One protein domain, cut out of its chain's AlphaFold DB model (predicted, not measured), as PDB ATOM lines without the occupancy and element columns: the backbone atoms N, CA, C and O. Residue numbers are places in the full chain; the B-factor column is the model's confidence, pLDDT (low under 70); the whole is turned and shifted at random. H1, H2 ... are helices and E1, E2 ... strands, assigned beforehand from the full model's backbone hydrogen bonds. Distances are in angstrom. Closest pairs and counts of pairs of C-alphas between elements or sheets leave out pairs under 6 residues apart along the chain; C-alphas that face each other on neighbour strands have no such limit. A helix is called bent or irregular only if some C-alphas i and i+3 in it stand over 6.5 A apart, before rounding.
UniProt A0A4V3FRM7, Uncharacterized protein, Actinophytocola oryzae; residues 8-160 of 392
ATOM      1  N   GLN A   8     -22.970 -36.059 -37.821       91.56
ATOM      2  CA  GLN A   8     -23.421 -36.998 -38.838       91.56
ATOM      3  C   GLN A   8     -24.062 -38.216 -38.176       91.56
ATOM      4  O   GLN A   8     -23.594 -38.696 -37.139       91.56
ATOM      5  N   ILE A   9     -25.147 -38.714 -38.765       93.12
ATOM      6  CA  ILE A   9     -25.865 -39.894 -38.286       93.12
ATOM      7  C   ILE A   9     -26.144 -40.835 -39.445       93.12
ATOM      8  O   ILE A   9     -26.807 -40.463 -40.413       93.12
ATOM      9  N   LEU A  10     -25.707 -42.079 -39.289       94.56
ATOM     10  CA  LEU A  10     -26.134 -43.191 -40.120       94.56
ATOM     11  C   LEU A  10     -27.423 -43.792 -39.552       94.56
ATOM     12  O   LEU A  10     -27.496 -44.132 -38.370       94.56
ATOM     13  N   ILE A  11     -28.432 -43.941 -40.402       95.62
ATOM     14  CA  ILE A  11     -29.705 -44.579 -40.077       95.62
ATOM     15  C   ILE A  11     -29.694 -46.011 -40.611       95.62
ATOM     16  O   ILE A  11     -29.435 -46.232 -41.793       95.62
ATOM     17  N   ILE A  12     -29.998 -46.977 -39.746       95.62
ATOM     18  CA  ILE A  12     -30.030 -48.411 -40.052       95.62
ATOM     19  C   ILE A  12     -31.403 -48.992 -39.684       95.62
ATOM     20  O   ILE A  12     -31.968 -48.681 -38.633       95.62
ATOM     21  N   GLY A  13     -31.912 -49.871 -40.541       95.19
ATOM     22  CA  GLY A  13     -33.142 -50.642 -40.341       95.19
ATOM     23  C   GLY A  13     -33.324 -51.671 -41.463       95.19
ATOM     24  O   GLY A  13     -32.427 -51.824 -42.289       95.19
ATOM     25  N   PRO A  14     -34.444 -52.404 -41.521       94.31
ATOM     26  CA  PRO A  14     -34.780 -53.294 -42.622       94.31
ATOM     27  C   PRO A  14     -34.596 -52.664 -43.994       94.31
ATOM     28  O   PRO A  14     -35.126 -51.592 -44.265       94.31
ATOM     29  N   ALA A  15     -33.907 -53.369 -44.892       88.38
ATOM     30  CA  ALA A  15     -33.618 -52.866 -46.237       88.38
ATOM     31  C   ALA A  15     -34.878 -52.455 -47.025       88.38
ATOM     32  O   ALA A  15     -34.826 -51.524 -47.828       88.38
ATOM     33  N   ILE A  16     -36.017 -53.107 -46.766       89.62
ATOM     34  CA  ILE A  16     -37.300 -52.781 -47.403       89.62
ATOM     35  C   ILE A  16     -37.793 -51.368 -47.057       89.62
ATOM     36  O   ILE A  16     -38.490 -50.759 -47.855       89.62
ATOM     37  N   TRP A  17     -37.379 -50.794 -45.925       90.81
ATOM     38  CA  TRP A  17     -37.770 -49.444 -45.492       90.81
ATOM     39  C   TRP A  17     -37.127 -48.316 -46.292       90.81
ATOM     40  O   TRP A  17     -37.451 -47.150 -46.086       90.81
ATOM     41  N   ARG A  18     -36.222 -48.642 -47.217       82.44
ATOM     42  CA  ARG A  18     -35.724 -47.679 -48.203       82.44
ATOM     43  C   ARG A  18     -36.806 -47.211 -49.174       82.44
ATOM     44  O   ARG A  18     -36.624 -46.195 -49.837       82.44
ATOM     45  N   PHE A  19     -37.902 -47.955 -49.278       78.69
ATOM     46  CA  PHE A  19     -39.056 -47.591 -50.083       78.69
ATOM     47  C   PHE A  19     -40.070 -46.873 -49.188       78.69
ATOM     48  O   PHE A  19     -40.387 -47.341 -48.093       78.69
ATOM     49  N   SER A  20     -40.520 -45.695 -49.629       76.12
ATOM     50  CA  SER A  20     -41.318 -44.770 -48.808       76.12
ATOM     51  C   SER A  20     -42.626 -45.368 -48.277       76.12
ATOM     52  O   SER A  20     -43.119 -44.940 -47.239       76.12
ATOM     53  N   ASP A  21     -43.164 -46.381 -48.950       80.38
ATOM     54  CA  ASP A  21     -44.388 -47.101 -48.607       80.38
ATOM     55  C   ASP A  21     -44.198 -48.186 -47.532       80.38
ATOM     56  O   ASP A  21     -45.176 -48.663 -46.958       80.38
ATOM     57  N   ALA A  22     -42.955 -48.570 -47.231       84.31
ATOM     58  CA  ALA A  22     -42.649 -49.667 -46.317       84.31
ATOM     59  C   ALA A  22     -42.301 -49.222 -44.886       84.31
ATOM     60  O   ALA A  22     -42.258 -50.070 -43.985       84.31
ATOM     61  N   TRP A  23     -42.033 -47.928 -44.672       90.88
ATOM     62  CA  TRP A  23     -41.665 -47.378 -43.366       90.88
ATOM     63  C   TRP A  23     -42.734 -46.443 -42.788       90.88
ATOM     64  O   TRP A  23     -43.390 -45.691 -43.501       90.88
ATOM     65  N   SER A  24     -42.871 -46.441 -41.464       88.56
ATOM     66  CA  SER A  24     -43.727 -45.537 -40.701       88.56
ATOM     67  C   SER A  24     -42.992 -45.015 -39.460       88.56
ATOM     68  O   SER A  24     -42.183 -45.746 -38.887       88.56
ATOM     69  N   PRO A  25     -43.328 -43.812 -38.952       88.25
ATOM     70  CA  PRO A  25     -42.737 -43.266 -37.724       88.25
ATOM     71  C   PRO A  25     -42.895 -44.143 -36.474       88.25
ATOM     72  O   PRO A  25     -42.204 -43.924 -35.484       88.25
ATOM     73  N   ALA A  26     -43.803 -45.126 -36.505       89.44
ATOM     74  CA  ALA A  26     -43.994 -46.093 -35.431       89.44
ATOM     75  C   ALA A  26     -42.885 -47.164 -35.374       89.44
ATOM     76  O   ALA A  26     -42.704 -47.819 -34.348       89.44
ATOM     77  N   GLN A  27     -42.162 -47.374 -36.476       92.75
ATOM     78  CA  GLN A  27     -41.170 -48.435 -36.588       92.75
ATOM     79  C   GLN A  27     -39.803 -47.996 -36.043       92.75
ATOM     80  O   GLN A  27     -39.320 -46.910 -36.372       92.75
ATOM     81  N   PRO A  28     -39.144 -48.852 -35.245       94.00
ATOM     82  CA  PRO A  28     -37.902 -48.501 -34.575       94.00
ATOM     83  C   PRO A  28     -36.715 -48.480 -35.540       94.00
ATOM     84  O   PRO A  28     -36.538 -49.414 -36.316       94.00
ATOM     85  N   ILE A  29     -35.853 -47.467 -35.446       95.69
ATOM     86  CA  ILE A  29     -34.635 -47.328 -36.266       95.69
ATOM     87  C   ILE A  29     -33.392 -47.264 -35.382       95.69
ATOM     88  O   ILE A  29     -33.432 -46.735 -34.271       95.69
ATOM     89  N   LEU A  30     -32.264 -47.768 -35.876       96.12
ATOM     90  CA  LEU A  30     -30.973 -47.585 -35.220       96.12
ATOM     91  C   LEU A  30     -30.295 -46.336 -35.794       96.12
ATOM     92  O   LEU A  30     -30.025 -46.266 -36.990       96.12
ATOM     93  N   ALA A  31     -30.007 -45.360 -34.938       95.44
ATOM     94  CA  ALA A  31     -29.245 -44.166 -35.281       95.44
ATOM     95  C   ALA A  31     -27.821 -44.287 -34.727       95.44
ATOM     96  O   ALA A  31     -27.635 -44.411 -33.515       95.44
ATOM     97  N   VAL A  32     -26.822 -44.233 -35.606       94.12
ATOM     98  CA  VAL A  32     -25.397 -44.316 -35.260       94.12
ATOM     99  C   VAL A  32     -24.747 -42.960 -35.509       94.12
ATOM    100  O   VAL A  32     -24.669 -42.510 -36.648       94.12
ATOM    101  N   THR A  33     -24.301 -42.293 -34.447       92.06
ATOM    102  CA  THR A  33     -23.599 -41.007 -34.521       92.06
ATOM    103  C   THR A  33     -22.142 -41.231 -34.897       92.06
ATOM    104  O   THR A  33     -21.410 -41.886 -34.156       92.06
ATOM    105  N   LEU A  34     -21.726 -40.659 -36.025       88.94
ATOM    106  CA  LEU A  34     -20.350 -40.734 -36.510       88.94
ATOM    107  C   LEU A  34     -19.483 -39.682 -35.811       88.94
ATOM    108  O   LEU A  34     -19.980 -38.623 -35.415       88.94
ATOM    109  N   ALA A  35     -18.187 -39.964 -35.667       78.75
ATOM    110  CA  ALA A  35     -17.228 -38.947 -35.251       78.75
ATOM    111  C   ALA A  35     -17.218 -37.838 -36.316       78.75
ATOM    112  O   ALA A  35     -16.926 -38.100 -37.479       78.75
ATOM    113  N   GLY A  36     -17.629 -36.626 -35.937       65.06
ATOM    114  CA  GLY A  36     -17.797 -35.524 -36.884       65.06
ATOM    115  C   GLY A  36     -16.500 -35.158 -37.615       65.06
ATOM    116  O   GLY A  36     -15.403 -35.292 -37.076       65.06
ATOM    117  N   GLY A  37     -16.652 -34.641 -38.834       59.03
ATOM    118  CA  GLY A  37     -15.608 -33.976 -39.612       59.03
ATOM    119  C   GLY A  37     -16.115 -32.627 -40.134       59.03
ATOM    120  O   GLY A  37     -17.320 -32.418 -40.247       59.03
ATOM    121  N   ASN A  38     -15.205 -31.705 -40.470       46.50
ATOM    122  CA  ASN A  38     -15.530 -30.340 -40.933       46.50
ATOM    123  C   ASN A  38     -16.275 -30.268 -42.284       46.50
ATOM    124  O   ASN A  38     -16.551 -29.176 -42.782       46.50
ATOM    125  N   THR A  39     -16.588 -31.396 -42.911       52.66
ATOM    126  CA  THR A  39     -17.295 -31.436 -44.188       52.66
ATOM    127  C   THR A  39     -18.795 -31.546 -43.944       52.66
ATOM    128  O   THR A  39     -19.314 -32.623 -43.634       52.66
ATOM    129  N   VAL A  40     -19.503 -30.428 -44.141       59.72
ATOM    130  CA  VAL A  40     -20.883 -30.477 -44.649       59.72
ATOM    131  C   VAL A  40     -20.831 -31.390 -45.871       59.72
ATOM    132  O   VAL A  40     -20.054 -31.126 -46.785       59.72
ATOM    133  N   LEU A  41     -21.525 -32.524 -45.789       71.38
ATOM    134  CA  LEU A  41     -21.288 -33.687 -46.638       71.38
ATOM    135  C   LEU A  41     -21.279 -33.303 -48.127       71.38
ATOM    136  O   LEU A  41     -22.254 -32.747 -48.640       71.38
ATOM    137  N   ASP A  42     -20.173 -33.635 -48.793       91.06
ATOM    138  CA  ASP A  42     -20.022 -33.628 -50.249       91.06
ATOM    139  C   ASP A  42     -21.189 -34.365 -50.935       91.06
ATOM    140  O   ASP A  42     -21.951 -35.089 -50.287       91.06
ATOM    141  N   ASN A  43     -21.354 -34.217 -52.255       94.25
ATOM    142  CA  ASN A  43     -22.380 -34.975 -52.980       94.25
ATOM    143  C   ASN A  43     -22.265 -36.483 -52.717       94.25
ATOM    144  O   ASN A  43     -23.277 -37.145 -52.498       94.25
ATOM    145  N   THR A  44     -21.044 -37.005 -52.699       93.88
ATOM    146  CA  THR A  44     -20.778 -38.433 -52.554       93.88
ATOM    147  C   THR A  44     -19.980 -38.705 -51.294       93.88
ATOM    148  O   THR A  44     -18.961 -38.066 -51.036       93.88
ATOM    149  N   VAL A  45     -20.445 -39.680 -50.514       93.06
ATOM    150  CA  VAL A  45     -19.835 -40.083 -49.250       93.06
ATOM    151  C   VAL A  45     -19.532 -41.572 -49.295       93.06
ATOM    152  O   VAL A  45     -20.424 -42.405 -49.458       93.06
ATOM    153  N   HIS A  46     -18.257 -41.901 -49.128       91.94
ATOM    154  CA  HIS A  46     -17.788 -43.263 -48.914       91.94
ATOM    155  C   HIS A  46     -17.600 -43.468 -47.412       91.94
ATOM    156  O   HIS A  46     -16.830 -42.749 -46.781       91.94
ATOM    157  N   LEU A  47     -18.351 -44.405 -46.835       91.25
ATOM    158  CA  LEU A  47     -18.321 -44.698 -45.403       91.25
ATOM    159  C   LEU A  47     -17.782 -46.107 -45.190       91.25
ATOM    160  O   LEU A  47     -18.340 -47.054 -45.750       91.25
ATOM    161  N   THR A  48     -16.746 -46.263 -44.363       89.81
ATOM    162  CA  THR A  48     -16.232 -47.589 -44.006       89.81
ATOM    163  C   THR A  48     -16.906 -48.099 -42.734       89.81
ATOM    164  O   THR A  48     -17.210 -47.345 -41.812       89.81
ATOM    165  N   TRP A  49     -17.155 -49.405 -42.643       87.50
ATOM    166  CA  TRP A  49     -17.792 -50.004 -41.463       87.50
ATOM    167  C   TRP A  49     -16.905 -49.951 -40.223       87.50
ATOM    168  O   TRP A  49     -17.413 -49.975 -39.102       87.50
ATOM    169  N   THR A  50     -15.591 -49.841 -40.412       84.12
ATOM    170  CA  THR A  50     -14.627 -49.625 -39.332       84.12
ATOM    171  C   THR A  50     -14.796 -48.268 -38.655       84.12
ATOM    172  O   THR A  50     -14.599 -48.196 -37.444       84.12
ATOM    173  N   ASP A  51     -15.269 -47.241 -39.372       83.69
ATOM    174  CA  ASP A  51     -15.557 -45.913 -38.799       83.69
ATOM    175  C   ASP A  51     -16.718 -45.944 -37.788       83.69
ATOM    176  O   ASP A  51     -16.931 -45.002 -37.027       83.69
ATOM    177  N   LEU A  52     -17.484 -47.042 -37.770       85.75
ATOM    178  CA  LEU A  52     -18.644 -47.235 -36.898       85.75
ATOM    179  C   LEU A  52     -18.286 -47.946 -35.587       85.75
ATOM    180  O   LEU A  52     -19.109 -48.008 -34.671       85.75
ATOM    181  N   ILE A  53     -17.077 -48.502 -35.472       82.44
ATOM    182  CA  ILE A  53     -16.650 -49.228 -34.273       82.44
ATOM    183  C   ILE A  53     -16.457 -48.229 -33.128       82.44
ATOM    184  O   ILE A  53     -15.697 -47.271 -33.237       82.44
ATOM    185  N   GLY A  54     -17.157 -48.451 -32.012       82.75
ATOM    186  CA  GLY A  54     -17.147 -47.525 -30.874       82.75
ATOM    187  C   GLY A  54     -17.977 -46.252 -31.084       82.75
ATOM    188  O   GLY A  54     -18.044 -45.421 -30.178       82.75
ATOM    189  N   ALA A  55     -18.650 -46.110 -32.232       89.50
ATOM    190  CA  ALA A  55     -19.591 -45.026 -32.469       89.50
ATOM    191  C   ALA A  55     -20.781 -45.111 -31.498       89.50
ATOM    192  O   ALA A  55     -21.223 -46.191 -31.087       89.50
ATOM    193  N   ARG A  56     -21.337 -43.952 -31.133       91.81
ATOM    194  CA  ARG A  56     -22.509 -43.891 -30.254       91.81
ATOM    195  C   ARG A  56     -23.744 -44.301 -31.049       91.81
ATOM    196  O   ARG A  56     -24.160 -43.570 -31.940       91.81
ATOM    197  N   ALA A  57     -24.369 -45.416 -30.682       94.38
ATOM    198  CA  ALA A  57     -25.615 -45.856 -31.296       94.38
ATOM    199  C   ALA A  57     -26.798 -45.792 -30.330       94.38
ATOM    200  O   ALA A  57     -26.661 -45.973 -29.115       94.38
ATOM    201  N   ARG A  58     -27.973 -45.498 -30.882       95.06
ATOM    202  CA  ARG A  58     -29.235 -45.399 -30.152       95.06
ATOM    203  C   ARG A  58     -30.355 -46.018 -30.976       95.06
ATOM    204  O   ARG A  58     -30.504 -45.694 -32.152       95.06
ATOM    205  N   LEU A  59     -31.130 -46.906 -30.366       95.62
ATOM    206  CA  LEU A  59     -32.376 -47.405 -30.924       95.62
ATOM    207  C   LEU A  59     -33.468 -46.379 -30.621       95.62
ATOM    208  O   LEU A  59     -33.791 -46.135 -29.458       95.62
ATOM    209  N   LEU A  60     -34.012 -45.784 -31.675       94.00
ATOM    210  CA  LEU A  60     -35.082 -44.804 -31.601       94.00
ATOM    211  C   LEU A  60     -36.405 -45.514 -31.855       94.00
ATOM    212  O   LEU A  60     -36.601 -46.099 -32.919       94.00
ATOM    213  N   THR A  61     -37.303 -45.458 -30.880       88.00
ATOM    214  CA  THR A  61     -38.690 -45.916 -30.990       88.00
ATOM    215  C   THR A  61     -39.626 -44.729 -30.726       88.00
ATOM    216  O   THR A  61     -39.162 -43.684 -30.265       88.00
ATOM    217  N   PRO A  62     -40.940 -44.849 -30.983       81.56
ATOM    218  CA  PRO A  62     -41.888 -43.767 -30.689       81.56
ATOM    219  C   PRO A  62     -41.907 -43.337 -29.217       81.56
ATOM    220  O   PRO A  62     -42.254 -42.203 -28.904       81.56
ATOM    221  N   GLU A  63     -41.547 -44.252 -28.317       81.94
ATOM    222  CA  GLU A  63     -41.698 -44.098 -26.869       81.94
ATOM    223  C   GLU A  63     -40.350 -44.013 -26.141       81.94
ATOM    224  O   GLU A  63     -40.274 -43.482 -25.034       81.94
ATOM    225  N   HIS A  64     -39.283 -44.545 -26.741       84.12
ATOM    226  CA  HIS A  64     -38.012 -44.773 -26.064       84.12
ATOM    227  C   HIS A  64     -36.815 -44.425 -26.948       84.12
ATOM    228  O   HIS A  64     -36.813 -44.626 -28.161       84.12
ATOM    229  N   ASP A  65     -35.750 -43.974 -26.292       89.88
ATOM    230  CA  ASP A  65     -34.447 -43.737 -26.898       89.88
ATOM    231  C   ASP A  65     -33.383 -44.515 -26.108       89.88
ATOM    232  O   ASP A  65     -32.956 -44.105 -25.021       89.88
ATOM    233  N   VAL A  66     -33.013 -45.685 -26.632       93.12
ATOM    234  CA  VAL A  66     -32.241 -46.704 -25.907       93.12
ATOM    235  C   VAL A  66     -30.805 -46.759 -26.435       93.12
ATOM    236  O   VAL A  66     -30.609 -47.011 -27.623       93.12
ATOM    237  N   PRO A  67     -29.771 -46.563 -25.597       93.62
ATOM    238  CA  PRO A  67     -28.383 -46.757 -26.014       93.62
ATOM    239  C   PRO A  67     -28.123 -48.189 -26.495       93.62
ATOM    240  O   PRO A  67     -28.527 -49.151 -25.844       93.62
ATOM    241  N   VAL A  68     -27.396 -48.329 -27.603       92.44
ATOM    242  CA  VAL A  68     -26.967 -49.620 -28.156       92.44
ATOM    243  C   VAL A  68     -25.445 -49.644 -28.210       92.44
ATOM    244  O   VAL A  68     -24.819 -48.733 -28.750       92.44
ATOM    245  N   ALA A  69     -24.835 -50.682 -27.639       87.88
ATOM    246  CA  ALA A  69     -23.387 -50.847 -27.666       87.88
ATOM    247  C   ALA A  69     -22.939 -51.474 -28.996       87.88
ATOM    248  O   ALA A  69     -23.344 -52.589 -29.327       87.88
ATOM    249  N   LEU A  70     -22.080 -50.771 -29.739       86.25
ATOM    250  CA  LEU A  70     -21.465 -51.267 -30.973       86.25
ATOM    251  C   LEU A  70     -20.078 -51.848 -30.675       86.25
ATOM    252  O   LEU A  70     -19.056 -51.194 -30.873       86.25
ATOM    253  N   THR A  71     -20.045 -53.065 -30.130       77.94
ATOM    254  CA  THR A  71     -18.800 -53.729 -29.693       77.94
ATOM    255  C   THR A  71     -18.103 -54.531 -30.794       77.94
ATOM    256  O   THR A  71     -16.963 -54.951 -30.617       77.94
ATOM    257  N   THR A  72     -18.770 -54.744 -31.927       78.88
ATOM    258  CA  THR A  72     -18.258 -55.478 -33.091       78.88
ATOM    259  C   THR A  72     -18.599 -54.730 -34.376       78.88
ATOM    260  O   THR A  72     -19.409 -53.803 -34.358       78.88
ATOM    261  N   ALA A  73     -18.029 -55.160 -35.505       80.94
ATOM    262  CA  ALA A  73     -18.438 -54.668 -36.817       80.94
ATOM    263  C   ALA A  73     -19.958 -54.830 -37.010       80.94
ATOM    264  O   ALA A  73     -20.533 -55.867 -36.661       80.94
ATOM    265  N   LEU A  74     -20.604 -53.788 -37.542       84.12
ATOM    266  CA  LEU A  74     -22.044 -53.793 -37.826       84.12
ATOM    267  C   LEU A  74     -22.399 -54.721 -38.984       84.12
ATOM    268  O   LEU A  74     -23.478 -55.301 -38.984       84.12
ATOM    269  N   PHE A  75     -21.482 -54.868 -39.933       86.06
ATOM    270  CA  PHE A  75     -21.612 -55.752 -41.076       86.06
ATOM    271  C   PHE A  75     -20.350 -56.597 -41.180       86.06
ATOM    272  O   PHE A  75     -19.238 -56.098 -40.985       86.06
ATOM    273  N   ASN A  76     -20.527 -57.879 -41.467       81.94
ATOM    274  CA  ASN A  76     -19.446 -58.776 -41.842       81.94
ATOM    275  C   ASN A  76     -19.774 -59.288 -43.238       81.94
ATOM    276  O   ASN A  76     -20.785 -59.969 -43.419       81.94
ATOM    277  N   ARG A  77     -18.972 -58.916 -44.239       82.00
ATOM    278  CA  ARG A  77     -19.382 -59.024 -45.645       82.00
ATOM    279  C   ARG A  77     -20.662 -58.219 -45.873       82.00
ATOM    280  O   ARG A  77     -20.701 -57.028 -45.594       82.00
ATOM    281  N   LEU A  78     -21.704 -58.857 -46.382       83.25
ATOM    282  CA  LEU A  78     -23.010 -58.244 -46.616       83.25
ATOM    283  C   LEU A  78     -24.035 -58.674 -45.555       83.25
ATOM    284  O   LEU A  78     -25.221 -58.391 -45.702       83.25
ATOM    285  N   GLU A  79     -23.593 -59.375 -44.507       87.31
ATOM    286  CA  GLU A  79     -24.464 -59.899 -43.461       87.31
ATOM    287  C   GLU A  79     -24.479 -58.960 -42.246       87.31
ATOM    288  O   GLU A  79     -23.423 -58.446 -41.849       87.31
ATOM    289  N   PRO A  80     -25.654 -58.723 -41.634       89.69
ATOM    290  CA  PRO A  80     -25.740 -57.986 -40.382       89.69
ATOM    291  C   PRO A  80     -24.947 -58.705 -39.284       89.69
ATOM    292  O   PRO A  80     -25.077 -59.907 -39.099       89.69
ATOM    293  N   GLY A  81     -24.141 -57.971 -38.522       90.12
ATOM    294  CA  GLY A  81     -23.462 -58.513 -37.347       90.12
ATOM    295  C   GLY A  81     -24.433 -58.799 -36.194       90.12
ATOM    296  O   GLY A  81     -25.580 -58.348 -36.192       90.12
ATOM    297  N   ASN A  82     -23.945 -59.479 -35.151       91.00
ATOM    298  CA  ASN A  82     -24.746 -59.945 -34.005       91.00
ATOM    299  C   ASN A  82     -25.660 -58.873 -33.384       91.00
ATOM    300  O   ASN A  82     -26.786 -59.170 -32.983       91.00
ATOM    301  N   VAL A  83     -25.187 -57.624 -33.284       91.44
ATOM    302  CA  VAL A  83     -25.987 -56.506 -32.754       91.44
ATOM    303  C   VAL A  83     -27.204 -56.245 -33.644       91.44
ATOM    304  O   VAL A  83     -28.323 -56.162 -33.138       91.44
ATOM    305  N   LEU A  84     -27.007 -56.165 -34.961       92.81
ATOM    306  CA  LEU A  84     -28.084 -55.925 -35.918       92.81
ATOM    307  C   LEU A  84     -29.025 -57.125 -36.036       92.81
ATOM    308  O   LEU A  84     -30.230 -56.927 -36.146       92.81
ATOM    309  N   GLU A  85     -28.520 -58.356 -35.951       93.19
ATOM    310  CA  GLU A  85     -29.378 -59.544 -35.919       93.19
ATOM    311  C   GLU A  85     -30.277 -59.595 -34.676       93.19
ATOM    312  O   GLU A  85     -31.446 -59.978 -34.756       93.19
ATOM    313  N   ASN A  86     -29.743 -59.220 -33.511       93.38
ATOM    314  CA  ASN A  86     -30.526 -59.153 -32.279       93.38
ATOM    315  C   ASN A  86     -31.630 -58.102 -32.390       93.38
ATOM    316  O   ASN A  86     -32.782 -58.400 -32.071       93.38
ATOM    317  N   LEU A  87     -31.301 -56.913 -32.906       93.94
ATOM    318  CA  LEU A  87     -32.296 -55.881 -33.198       93.94
ATOM    319  C   LEU A  87     -33.331 -56.380 -34.212       93.94
ATOM    320  O   LEU A  87     -34.525 -56.183 -34.003       93.94
ATOM    321  N   ALA A  88     -32.904 -57.107 -35.247       93.00
ATOM    322  CA  ALA A  88     -33.809 -57.669 -36.238       93.00
ATOM    323  C   ALA A  88     -34.842 -58.612 -35.614       93.00
ATOM    324  O   ALA A  88     -36.039 -58.478 -35.873       93.00
ATOM    325  N   ARG A  89     -34.401 -59.526 -34.740       94.94
ATOM    326  CA  ARG A  89     -35.283 -60.463 -34.027       94.94
ATOM    327  C   ARG A  89     -36.239 -59.765 -33.058       94.94
ATOM    328  O   ARG A  89     -37.381 -60.193 -32.934       94.94
ATOM    329  N   GLN A  90     -35.780 -58.722 -32.371       94.12
ATOM    330  CA  GLN A  90     -36.553 -58.054 -31.316       94.12
ATOM    331  C   GLN A  90     -37.510 -56.983 -31.845       94.12
ATOM    332  O   GLN A  90     -38.586 -56.789 -31.285       94.12
ATOM    333  N   HIS A  91     -37.120 -56.280 -32.909       93.81
ATOM    334  CA  HIS A  91     -37.751 -55.025 -33.311       93.81
ATOM    335  C   HIS A  91     -38.165 -54.970 -34.781       93.81
ATOM    336  O   HIS A  91     -38.990 -54.131 -35.142       93.81
ATOM    337  N   TRP A  92     -37.628 -55.851 -35.630       94.69
ATOM    338  CA  TRP A  92     -37.848 -55.804 -37.080       94.69
ATOM    339  C   TRP A  92     -38.443 -57.088 -37.658       94.69
ATOM    340  O   TRP A  92     -38.293 -57.359 -38.848       94.69
ATOM    341  N   SER A  93     -39.109 -57.896 -36.830       92.75
ATOM    342  CA  SER A  93     -39.774 -59.137 -37.256       92.75
ATOM    343  C   SER A  93     -38.850 -60.113 -38.004       92.75
ATOM    344  O   SER A  93     -39.291 -60.848 -38.882       92.75
ATOM    345  N   GLY A  94     -37.553 -60.102 -37.683       90.50
ATOM    346  CA  GLY A  94     -36.533 -60.930 -38.328       90.50
ATOM    347  C   GLY A  94     -36.025 -60.417 -39.680       90.50
ATOM    348  O   GLY A  94     -35.215 -61.096 -40.306       90.50
ATOM    349  N   LEU A  95     -36.453 -59.236 -40.141       92.81
ATOM    350  CA  LEU A  95     -35.964 -58.650 -41.391       92.81
ATOM    351  C   LEU A  95     -34.511 -58.176 -41.258       92.81
ATOM    352  O   LEU A  95     -34.154 -57.481 -40.307       92.81
ATOM    353  N   ALA A  96     -33.684 -58.523 -42.247       90.12
ATOM    354  CA  ALA A  96     -32.273 -58.160 -42.272       90.12
ATOM    355  C   ALA A  96     -32.073 -56.638 -42.359       90.12
ATOM    356  O   ALA A  96     -32.700 -55.947 -43.169       90.12
ATOM    357  N   ALA A  97     -31.169 -56.137 -41.523       92.50
ATOM    358  CA  ALA A  97     -30.840 -54.725 -41.433       92.50
ATOM    359  C   ALA A  97     -29.875 -54.290 -42.539       92.50
ATOM    360  O   ALA A  97     -28.966 -55.029 -42.909       92.50
ATOM    361  N   ALA A  98     -30.027 -53.056 -43.002       92.44
ATOM    362  CA  ALA A  98     -29.121 -52.393 -43.920       92.44
ATOM    363  C   ALA A  98     -29.017 -50.898 -43.578       92.44
ATOM    364  O   ALA A  98     -29.917 -50.340 -42.936       92.44
ATOM    365  N   PRO A  99     -27.946 -50.218 -44.014       93.19
ATOM    366  CA  PRO A  99     -27.915 -48.766 -44.001       93.19
ATOM    367  C   PRO A  99     -29.025 -48.212 -44.902       93.19
ATOM    368  O   PRO A  99     -29.188 -48.645 -46.044       93.19
ATOM    369  N   LEU A 100     -29.794 -47.261 -44.375       91.88
ATOM    370  CA  LEU A 100     -30.903 -46.624 -45.082       91.88
ATOM    371  C   LEU A 100     -30.472 -45.261 -45.612       91.88
ATOM    372  O   LEU A 100     -30.479 -45.030 -46.818       91.88
ATOM    373  N   LEU A 101     -30.069 -44.377 -44.701       93.75
ATOM    374  CA  LEU A 101     -29.747 -42.983 -44.982       93.75
ATOM    375  C   LEU A 101     -28.536 -42.547 -44.166       93.75
ATOM    376  O   LEU A 101     -28.341 -43.009 -43.041       93.75
ATOM    377  N   LEU A 102     -27.777 -41.605 -44.703       94.12
ATOM    378  CA  LEU A 102     -26.783 -40.842 -43.963       94.12
ATOM    379  C   LEU A 102     -27.255 -39.390 -43.897       94.12
ATOM    380  O   LEU A 102     -27.647 -38.816 -44.908       94.12
ATOM    381  N   LEU A 103     -27.254 -38.808 -42.704       93.50
ATOM    382  CA  LEU A 103     -27.680 -37.433 -42.466       93.50
ATOM    383  C   LEU A 103     -26.505 -36.634 -41.917       93.50
ATOM    384  O   LEU A 103     -25.894 -37.051 -40.935       93.50
ATOM    385  N   GLY A 104     -26.216 -35.481 -42.510       91.50
ATOM    386  CA  GLY A 104     -25.229 -34.522 -42.017       91.50
ATOM    387  C   GLY A 104     -25.890 -33.203 -41.651       91.50
ATOM    388  O   GLY A 104     -26.758 -32.727 -42.378       91.50
ATOM    389  N   ARG A 105     -25.492 -32.599 -40.531       88.19
ATOM    390  CA  ARG A 105     -26.019 -31.306 -40.081       88.19
ATOM    391  C   ARG A 105     -25.036 -30.169 -40.349       88.19
ATOM    392  O   ARG A 105     -23.869 -30.242 -39.974       88.19
ATOM    393  N   SER A 106     -25.555 -29.078 -40.898       85.19
ATOM    394  CA  SER A 106     -24.952 -27.746 -40.883       85.19
ATOM    395  C   SER A 106     -25.822 -26.778 -40.057       85.19
ATOM    396  O   SER A 106     -26.940 -27.129 -39.657       85.19
ATOM    397  N   ALA A 107     -25.338 -25.548 -39.850       81.06
ATOM    398  CA  ALA A 107     -26.003 -24.515 -39.045       81.06
ATOM    399  C   ALA A 107     -27.499 -24.336 -39.359       81.06
ATOM    400  O   ALA A 107     -28.307 -24.184 -38.443       81.06
ATOM    401  N   ALA A 108     -27.879 -24.398 -40.640       84.44
ATOM    402  CA  ALA A 108     -29.257 -24.179 -41.091       84.44
ATOM    403  C   ALA A 108     -29.832 -25.319 -41.948       84.44
ATOM    404  O   ALA A 108     -31.021 -25.292 -42.278       84.44
ATOM    405  N   THR A 109     -29.022 -26.316 -42.321       89.81
ATOM    406  CA  THR A 109     -29.456 -27.397 -43.215       89.81
ATOM    407  C   THR A 109     -29.109 -28.780 -42.684       89.81
ATOM    408  O   THR A 109     -28.169 -28.968 -41.914       89.81
ATOM    409  N   ILE A 110     -29.899 -29.763 -43.098       91.38
ATOM    410  CA  ILE A 110     -29.589 -31.183 -42.987       91.38
ATOM    411  C   ILE A 110     -29.392 -31.686 -44.407       91.38
ATOM    412  O   ILE A 110     -30.329 -31.661 -45.204       91.38
ATOM    413  N   THR A 111     -28.192 -32.141 -44.724       92.88
ATOM    414  CA  THR A 111     -27.926 -32.834 -45.981       92.88
ATOM    415  C   THR A 111     -28.266 -34.303 -45.789       92.88
ATOM    416  O   THR A 111     -27.801 -34.930 -44.834       92.88
ATOM    417  N   ALA A 112     -29.100 -34.843 -46.670       94.06
ATOM    418  CA  ALA A 112     -29.484 -36.244 -46.648       94.06
ATOM    419  C   ALA A 112     -28.840 -36.993 -47.811       94.06
ATOM    420  O   ALA A 112     -28.851 -36.510 -48.944       94.06
ATOM    421  N   HIS A 113     -28.355 -38.198 -47.536       94.19
ATOM    422  CA  HIS A 113     -27.784 -39.108 -48.517       94.19
ATOM    423  C   HIS A 113     -28.436 -40.479 -48.424       94.19
ATOM    424  O   HIS A 113     -28.800 -40.940 -47.343       94.19
ATOM    425  N   THR A 114     -28.531 -41.150 -49.563       93.25
ATOM    426  CA  THR A 114     -29.074 -42.505 -49.686       93.25
ATOM    427  C   THR A 114     -27.997 -43.472 -50.151       93.25
ATOM    428  O   THR A 114     -27.120 -43.108 -50.935       93.25
ATOM    429  N   LEU A 115     -28.050 -44.704 -49.652       92.00
ATOM    430  CA  LEU A 115     -27.110 -45.765 -50.006       92.00
ATOM    431  C   LEU A 115     -27.335 -46.213 -51.458       92.00
ATOM    432  O   LEU A 115     -28.363 -46.804 -51.759       92.00
ATOM    433  N   VAL A 116     -26.371 -46.059 -52.357       90.25
ATOM    434  CA  VAL A 116     -26.510 -46.550 -53.749       90.25
ATOM    435  C   VAL A 116     -25.838 -47.891 -53.984       90.25
ATOM    436  O   VAL A 116     -26.294 -48.674 -54.817       90.25
ATOM    437  N   ARG A 117     -24.789 -48.205 -53.219       89.88
ATOM    438  CA  ARG A 117     -24.111 -49.500 -53.299       89.88
ATOM    439  C   ARG A 117     -23.529 -49.889 -51.953       89.88
ATOM    440  O   ARG A 117     -22.876 -49.084 -51.294       89.88
ATOM    441  N   LEU A 118     -23.768 -51.141 -51.575       88.69
ATOM    442  CA  LEU A 118     -23.224 -51.756 -50.372       88.69
ATOM    443  C   LEU A 118     -22.018 -52.621 -50.731       88.69
ATOM    444  O   LEU A 118     -22.042 -53.376 -51.710       88.69
ATOM    445  N   GLY A 119     -20.986 -52.524 -49.914       88.75
ATOM    446  CA  GLY A 119     -19.814 -53.363 -49.944       88.75
ATOM    447  C   GLY A 119     -19.593 -54.126 -48.650       88.75
ATOM    448  O   GLY A 119     -20.252 -53.914 -47.636       88.75
ATOM    449  N   GLU A 120     -18.633 -55.043 -48.709       88.31
ATOM    450  CA  GLU A 120     -18.278 -55.905 -47.581       88.31
ATOM    451  C   GLU A 120     -17.682 -55.122 -46.399       88.31
ATOM    452  O   GLU A 120     -17.886 -55.491 -45.244       88.31
ATOM    453  N   HIS A 121     -16.980 -54.022 -46.672       88.62
ATOM    454  CA  HIS A 121     -16.319 -53.205 -45.650       88.62
ATOM    455  C   HIS A 121     -16.769 -51.743 -45.660       88.62
ATOM    456  O   HIS A 121     -16.301 -50.954 -44.843       88.62
ATOM    457  N   ASP A 122     -17.647 -51.369 -46.584       91.62
ATOM    458  CA  ASP A 122     -17.986 -49.984 -46.862       91.62
ATOM    459  C   ASP A 122     -19.307 -49.829 -47.618       91.62
ATOM    460  O   ASP A 122     -19.877 -50.793 -48.125       91.62
ATOM    461  N   GLY A 123     -19.801 -48.599 -47.711       91.56
ATOM    462  CA  GLY A 123     -20.948 -48.243 -48.535       91.56
ATOM    463  C   GLY A 123     -20.763 -46.890 -49.202       91.56
ATOM    464  O   GLY A 123     -20.111 -45.997 -48.655       91.56
ATOM    465  N   LEU A 124     -21.355 -46.747 -50.386       93.00
ATOM    466  CA  LEU A 124     -21.412 -45.487 -51.117       93.00
ATOM    467  C   LEU A 124     -22.784 -44.842 -50.935       93.00
ATOM    468  O   LEU A 124     -23.813 -45.459 -51.231       93.00
ATOM    469  N   PHE A 125     -22.783 -43.591 -50.496       93.81
ATOM    470  CA  PHE A 125     -23.970 -42.773 -50.318       93.81
ATOM    471  C   PHE A 125     -23.909 -41.564 -51.249       93.81
ATOM    472  O   PHE A 125     -22.865 -40.922 -51.349       93.81
ATOM    473  N   ILE A 126     -25.027 -41.228 -51.893       93.69
ATOM    474  CA  ILE A 126     -25.140 -40.012 -52.711       93.69
ATOM    475  C   ILE A 126     -26.198 -39.080 -52.145       93.69
ATOM    476  O   ILE A 126     -27.199 -39.521 -51.572       93.69
ATOM    477  N   ARG A 127     -25.963 -37.785 -52.308       94.31
ATOM    478  CA  ARG A 127     -26.814 -36.719 -51.804       94.31
ATOM    479  C   ARG A 127     -28.171 -36.748 -52.495       94.31
ATOM    480  O   ARG A 127     -28.276 -36.676 -53.713       94.31
ATOM    481  N   VAL A 128     -29.209 -36.798 -51.672       92.81
ATOM    482  CA  VAL A 128     -30.616 -36.694 -52.065       92.81
ATOM    483  C   VAL A 128     -31.030 -35.228 -52.128       92.81
ATOM    484  O   VAL A 128     -31.708 -34.806 -53.057       92.81
ATOM    485  N   GLY A 129     -30.605 -34.435 -51.143       91.12
ATOM    486  CA  GLY A 129     -30.971 -33.028 -51.046       91.12
ATOM    487  C   GLY A 129     -30.611 -32.415 -49.699       91.12
ATOM    488  O   GLY A 129     -29.953 -33.037 -48.863       91.12
ATOM    489  N   GLU A 130     -31.057 -31.179 -49.504       91.44
ATOM    490  CA  GLU A 130     -30.947 -30.450 -48.243       91.44
ATOM    491  C   GLU A 130     -32.334 -30.107 -47.701       91.44
ATOM    492  O   GLU A 130     -33.227 -29.700 -48.441       91.44
ATOM    493  N   LEU A 131     -32.494 -30.253 -46.390       90.62
ATOM    494  CA  LEU A 131     -33.683 -29.858 -45.645       90.62
ATOM    495  C   LEU A 131     -33.319 -28.684 -44.742       90.62
ATOM    496  O   LEU A 131     -32.319 -28.744 -44.026       90.62
ATOM    497  N   THR A 132     -34.121 -27.625 -44.743       88.62
ATOM    498  CA  THR A 132     -33.927 -26.505 -43.818       88.62
ATOM    499  C   THR A 132     -34.401 -26.874 -42.415       88.62
ATOM    500  O   THR A 132     -35.371 -27.614 -42.234       88.62
ATOM    501  N   HIS A 133     -33.722 -26.351 -41.395       83.75
ATOM    502  CA  HIS A 133     -34.153 -26.466 -40.002       83.75
ATOM    503  C   HIS A 133     -33.941 -25.148 -39.254       83.75
ATOM    504  O   HIS A 133     -33.147 -24.304 -39.656       83.75
ATOM    505  N   ASN A 134     -34.658 -24.963 -38.145       81.31
ATOM    506  CA  ASN A 134     -34.680 -23.696 -37.402       81.31
ATOM    507  C   ASN A 134     -33.518 -23.550 -36.395       81.31
ATOM    508  O   ASN A 134     -33.690 -22.932 -35.347       81.31
ATOM    509  N   GLY A 135     -32.367 -24.183 -36.632       71.25
ATOM    510  CA  GLY A 135     -31.202 -24.152 -35.732       71.25
ATOM    511  C   GLY A 135     -31.335 -25.012 -34.464       71.25
ATOM    512  O   GLY A 135     -30.351 -25.242 -33.763       71.25
ATOM    513  N   GLY A 136     -32.534 -25.517 -34.163       77.81
ATOM    514  CA  GLY A 136     -32.824 -26.336 -32.985       77.81
ATOM    515  C   GLY A 136     -32.343 -27.786 -33.086       77.81
ATOM    516  O   GLY A 136     -31.673 -28.195 -34.032       77.81
ATOM    517  N   LEU A 137     -32.689 -28.591 -32.083       78.69
ATOM    518  CA  LEU A 137     -32.421 -30.027 -32.082       78.69
ATOM    519  C   LEU A 137     -33.226 -30.714 -33.197       78.69
ATOM    520  O   LEU A 137     -34.444 -30.551 -33.271       78.69
ATOM    521  N   VAL A 138     -32.556 -31.496 -34.044       82.56
ATOM    522  CA  VAL A 138     -33.209 -32.169 -35.173       82.56
ATOM    523  C   VAL A 138     -33.632 -33.578 -34.772       82.56
ATOM    524  O   VAL A 138     -32.801 -34.433 -34.435       82.56
ATOM    525  N   ASP A 139     -34.940 -33.809 -34.845       87.06
ATOM    526  CA  ASP A 139     -35.570 -35.111 -34.667       87.06
ATOM    527  C   ASP A 139     -35.530 -35.895 -35.980       87.06
ATOM    528  O   ASP A 139     -36.271 -35.601 -36.918       87.06
ATOM    529  N   VAL A 140     -34.647 -36.894 -36.033       86.81
ATOM    530  CA  VAL A 140     -34.433 -37.704 -37.236       86.81
ATOM    531  C   VAL A 140     -35.706 -38.435 -37.667       86.81
ATOM    532  O   VAL A 140     -35.998 -38.476 -38.857       86.81
ATOM    533  N   VAL A 141     -36.533 -38.912 -36.731       88.38
ATOM    534  CA  VAL A 141     -37.761 -39.661 -37.054       88.38
ATOM    535  C   VAL A 141     -38.749 -38.792 -37.842       88.38
ATOM    536  O   VAL A 141     -39.470 -39.299 -38.697       88.38
ATOM    537  N   LYS A 142     -38.743 -37.471 -37.620       87.25
ATOM    538  CA  LYS A 142     -39.629 -36.526 -38.322       87.25
ATOM    539  C   LYS A 142     -39.170 -36.165 -39.733       87.25
ATOM    540  O   LYS A 142     -40.012 -35.817 -40.552       87.25
ATOM    541  N   ILE A 143     -37.871 -36.235 -40.018       88.06
ATOM    542  CA  ILE A 143     -37.311 -35.919 -41.347       88.06
ATOM    543  C   ILE A 143     -37.219 -37.141 -42.261       88.06
ATOM    544  O   ILE A 143     -37.264 -36.976 -43.480       88.06
ATOM    545  N   LEU A 144     -37.140 -38.353 -41.702       89.12
ATOM    546  CA  LEU A 144     -37.112 -39.597 -42.477       89.12
ATOM    547  C   LEU A 144     -38.216 -39.684 -43.551       89.12
ATOM    548  O   LEU A 144     -37.854 -39.961 -44.695       89.12
ATOM    549  N   PRO A 145     -39.514 -39.423 -43.258       89.25
ATOM    550  CA  PRO A 145     -40.564 -39.506 -44.271       89.25
ATOM    551  C   PRO A 145     -40.264 -38.637 -45.493       89.25
ATOM    552  O   PRO A 145     -40.355 -39.110 -46.617       89.25
ATOM    553  N   THR A 146     -39.839 -37.388 -45.276       89.62
ATOM    554  CA  THR A 146     -39.533 -36.449 -46.360       89.62
ATOM    555  C   THR A 146     -38.380 -36.947 -47.227       89.62
ATOM    556  O   THR A 146     -38.493 -36.932 -48.450       89.62
ATOM    557  N   VAL A 147     -37.290 -37.427 -46.619       91.38
ATOM    558  CA  VAL A 147     -36.143 -37.958 -47.377       91.38
ATOM    559  C   VAL A 147     -36.545 -39.202 -48.169       91.38
ATOM    560  O   VAL A 147     -36.226 -39.299 -49.354       91.38
ATOM    561  N   LEU A 148     -37.278 -40.131 -47.545       90.56
ATOM    562  CA  LEU A 148     -37.733 -41.357 -48.198       90.56
ATOM    563  C   LEU A 148     -38.680 -41.060 -49.368       90.56
ATOM    564  O   LEU A 148     -38.543 -41.678 -50.424       90.56
ATOM    565  N   THR A 149     -39.584 -40.083 -49.231       89.81
ATOM    566  CA  THR A 149     -40.441 -39.617 -50.333       89.81
ATOM    567  C   THR A 149     -39.607 -39.127 -51.515       89.81
ATOM    568  O   THR A 149     -39.797 -39.640 -52.614       89.81
ATOM    569  N   ILE A 150     -38.619 -38.247 -51.297       89.19
ATOM    570  CA  ILE A 150     -37.754 -37.742 -52.382       89.19
ATOM    571  C   ILE A 150     -37.023 -38.901 -53.079       89.19
ATOM    572  O   ILE A 150     -37.026 -38.999 -54.305       89.19
ATOM    573  N   THR A 151     -36.443 -39.834 -52.313       88.94
ATOM    574  CA  THR A 151     -35.757 -40.999 -52.904       88.94
ATOM    575  C   THR A 151     -36.694 -41.920 -53.685       88.94
ATOM    576  O   THR A 151     -36.259 -42.585 -54.622       88.94
ATOM    577  N   SER A 152     -37.971 -41.976 -53.304       87.62
ATOM    578  CA  SER A 152     -38.986 -42.812 -53.944       87.62
ATOM    579  C   SER A 152     -39.512 -42.189 -55.237       87.62
ATOM    580  O   SER A 152     -39.735 -42.913 -56.208       87.62
ATOM    581  N   GLU A 153     -39.704 -40.869 -55.256       89.81
ATOM    582  CA  GLU A 153     -40.125 -40.112 -56.441       89.81
ATOM    583  C   GLU A 153     -39.080 -40.194 -57.562       89.81
ATOM    584  O   GLU A 153     -39.445 -40.323 -58.728       89.81
ATOM    585  N   ASP A 154     -37.791 -40.231 -57.207       87.62
ATOM    586  CA  ASP A 154     -36.672 -40.346 -58.150       87.62
ATOM    587  C   ASP A 154     -35.880 -41.658 -57.979       87.62
ATOM    588  O   ASP A 154     -34.646 -41.726 -58.016       87.62
ATOM    589  N   ARG A 155     -36.618 -42.752 -57.765       87.31
ATOM    590  CA  ARG A 155     -36.049 -44.086 -57.511       87.31
ATOM    591  C   ARG A 155     -35.131 -44.589 -58.623       87.31
ATOM    592  O   ARG A 155     -34.229 -45.376 -58.349       87.31
ATOM    593  N   GLU A 156     -35.357 -44.174 -59.869       86.44
ATOM    594  CA  GLU A 156     -34.524 -44.579 -61.006       86.44
ATOM    595  C   GLU A 156     -33.100 -44.040 -60.868       86.44
ATOM    596  O   GLU A 156     -32.146 -44.723 -61.233       86.44
ATOM    597  N   PHE A 157     -32.933 -42.871 -60.258       88.81
ATOM    598  CA  PHE A 157     -31.622 -42.304 -59.989       88.81
ATOM    599  C   PHE A 157     -31.020 -42.818 -58.680       88.81
ATOM    600  O   PHE A 157     -29.864 -43.236 -58.645       88.81
ATOM    601  N   PHE A 158     -31.804 -42.830 -57.600       88.44
ATOM    602  CA  PHE A 158     -31.292 -43.090 -56.250       88.44
ATOM    603  C   PHE A 158     -31.170 -44.571 -55.865       88.44
ATOM    604  O   PHE A 158     -30.488 -44.885 -54.889       88.44
ATOM    605  N   ASN A 159     -31.788 -45.493 -56.610       84.69
ATOM    606  CA  ASN A 159     -31.713 -46.936 -56.335       84.69
ATOM    607  C   ASN A 159     -30.919 -47.726 -57.392       84.69
ATOM    608  O   ASN A 159     -31.030 -48.950 -57.450       84.69
ATOM    609  N   ASN A 160     -30.106 -47.055 -58.213       81.25
ATOM    610  CA  ASN A 160     -29.277 -47.681 -59.247       81.25
ATOM    611  C   ASN A 160     -27.823 -47.195 -59.155       81.25
ATOM    612  O   ASN A 160     -27.600 -46.034 -58.845       81.25
TER     613      ASN A 160
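This is residues 8 to 160 of the 392 residues of an uncharacterized protein of Actinophytocola oryzae (UniProt A0A4V3FRM7). What shape do these atoms make? One strongly twisted and curled sheet of eight strands makes the core, in three layers: H4 covers one face of the sheet and H3 the other. E1 and E6 lie nearest the middle. What is printed? There are 153 residues with five named helices and eight named strands, in the order E1 H1 E2 E3 H2 E4 E5 H3 E6 E7 E8 H4 H5, of mixed class, helices and strands; the sheet's order is E3 E8 E7 E6 E1 E2 E4 E5, antiparallel throughout. The whole is compact, with a radius of gyration of the C-alphas of 14.3 A, and rounded, spanning 36 by 33 by 29 A.

Where does the first half run? E1, residues 8 to 14, begins at C-alpha 8 (-23.421, -36.998, -38.838) and is 20.2 A long. Then come H1, 15 to 18, E2, 29 to 34, E3, 44 to 48, H2, 49 to 52, E4, 56 to 60, and E5, 65 to 68. What follows? H3, residues 82 to 91, is 13.9 A long, E6, 97 to 105, 23.9 A, E7, 109 to 118, 26.1 A, E8, 122 to 132, 28.5 A, and H4, 140 to 153, 20.2 A. H5, residues 155 to 158, ends at C-alpha 158 (-31.292, -43.090, -56.250).

Which N and O atoms join the strands? Within hydrogen-bond range are N 45 and O 125 of E3 and E8, 2.8 A, N 110 and O 131 of E8 and E7, 2.8 A, N 102 and O 113 of E7 and E6, 2.9 A, N 9 and O 103 of E6 and E1, 2.8 A, N 10 and O 32 of E1 and E2, 2.9 A, N 31 and O 58 of E2 and E4, 2.8 A, and N 59 and O 66 of E4 and E5, 2.8 A. E6, E7 and E8 form a meander, each strand the antiparallel neighbour of the one before, and E8 bends by 58 degrees at residue 128. How do the helices sit? H3 is on the sheet at a height of 7.5 A, and the C-alphas of Leu 84 and Ala 97, the closest of H3 and E6, are 6.3 A apart. H4 is on the opposite face; the C-alphas of Val 128 and Thr 151, the closest of E8 and H4, are 6.8 A apart. H1 is on the sheet at a height of 7.2 A, H2 lies over none of the strands, and H5 only grazes the sheet with residues 157 to 158. What do the helix backbones show? Every O i to N i+4 pair is within hydrogen-bond range in H3 and 8 of 10 in H4, while H1, H2 and H5 are too short for such a pair; H4 is irregular, but only just, with C-alphas 142 and 145 6.7 A apart.

How far does it reach? The two C-alphas farthest apart, those of Arg 77 and Asn 134, are 39.4 A apart, and the printed part has no cut. Which link is long, and where is confidence low? The link from E5 to H3 is long, 13 residues; mean pLDDT of the printed part is 88.0, and residues 36 to 40 are under 70.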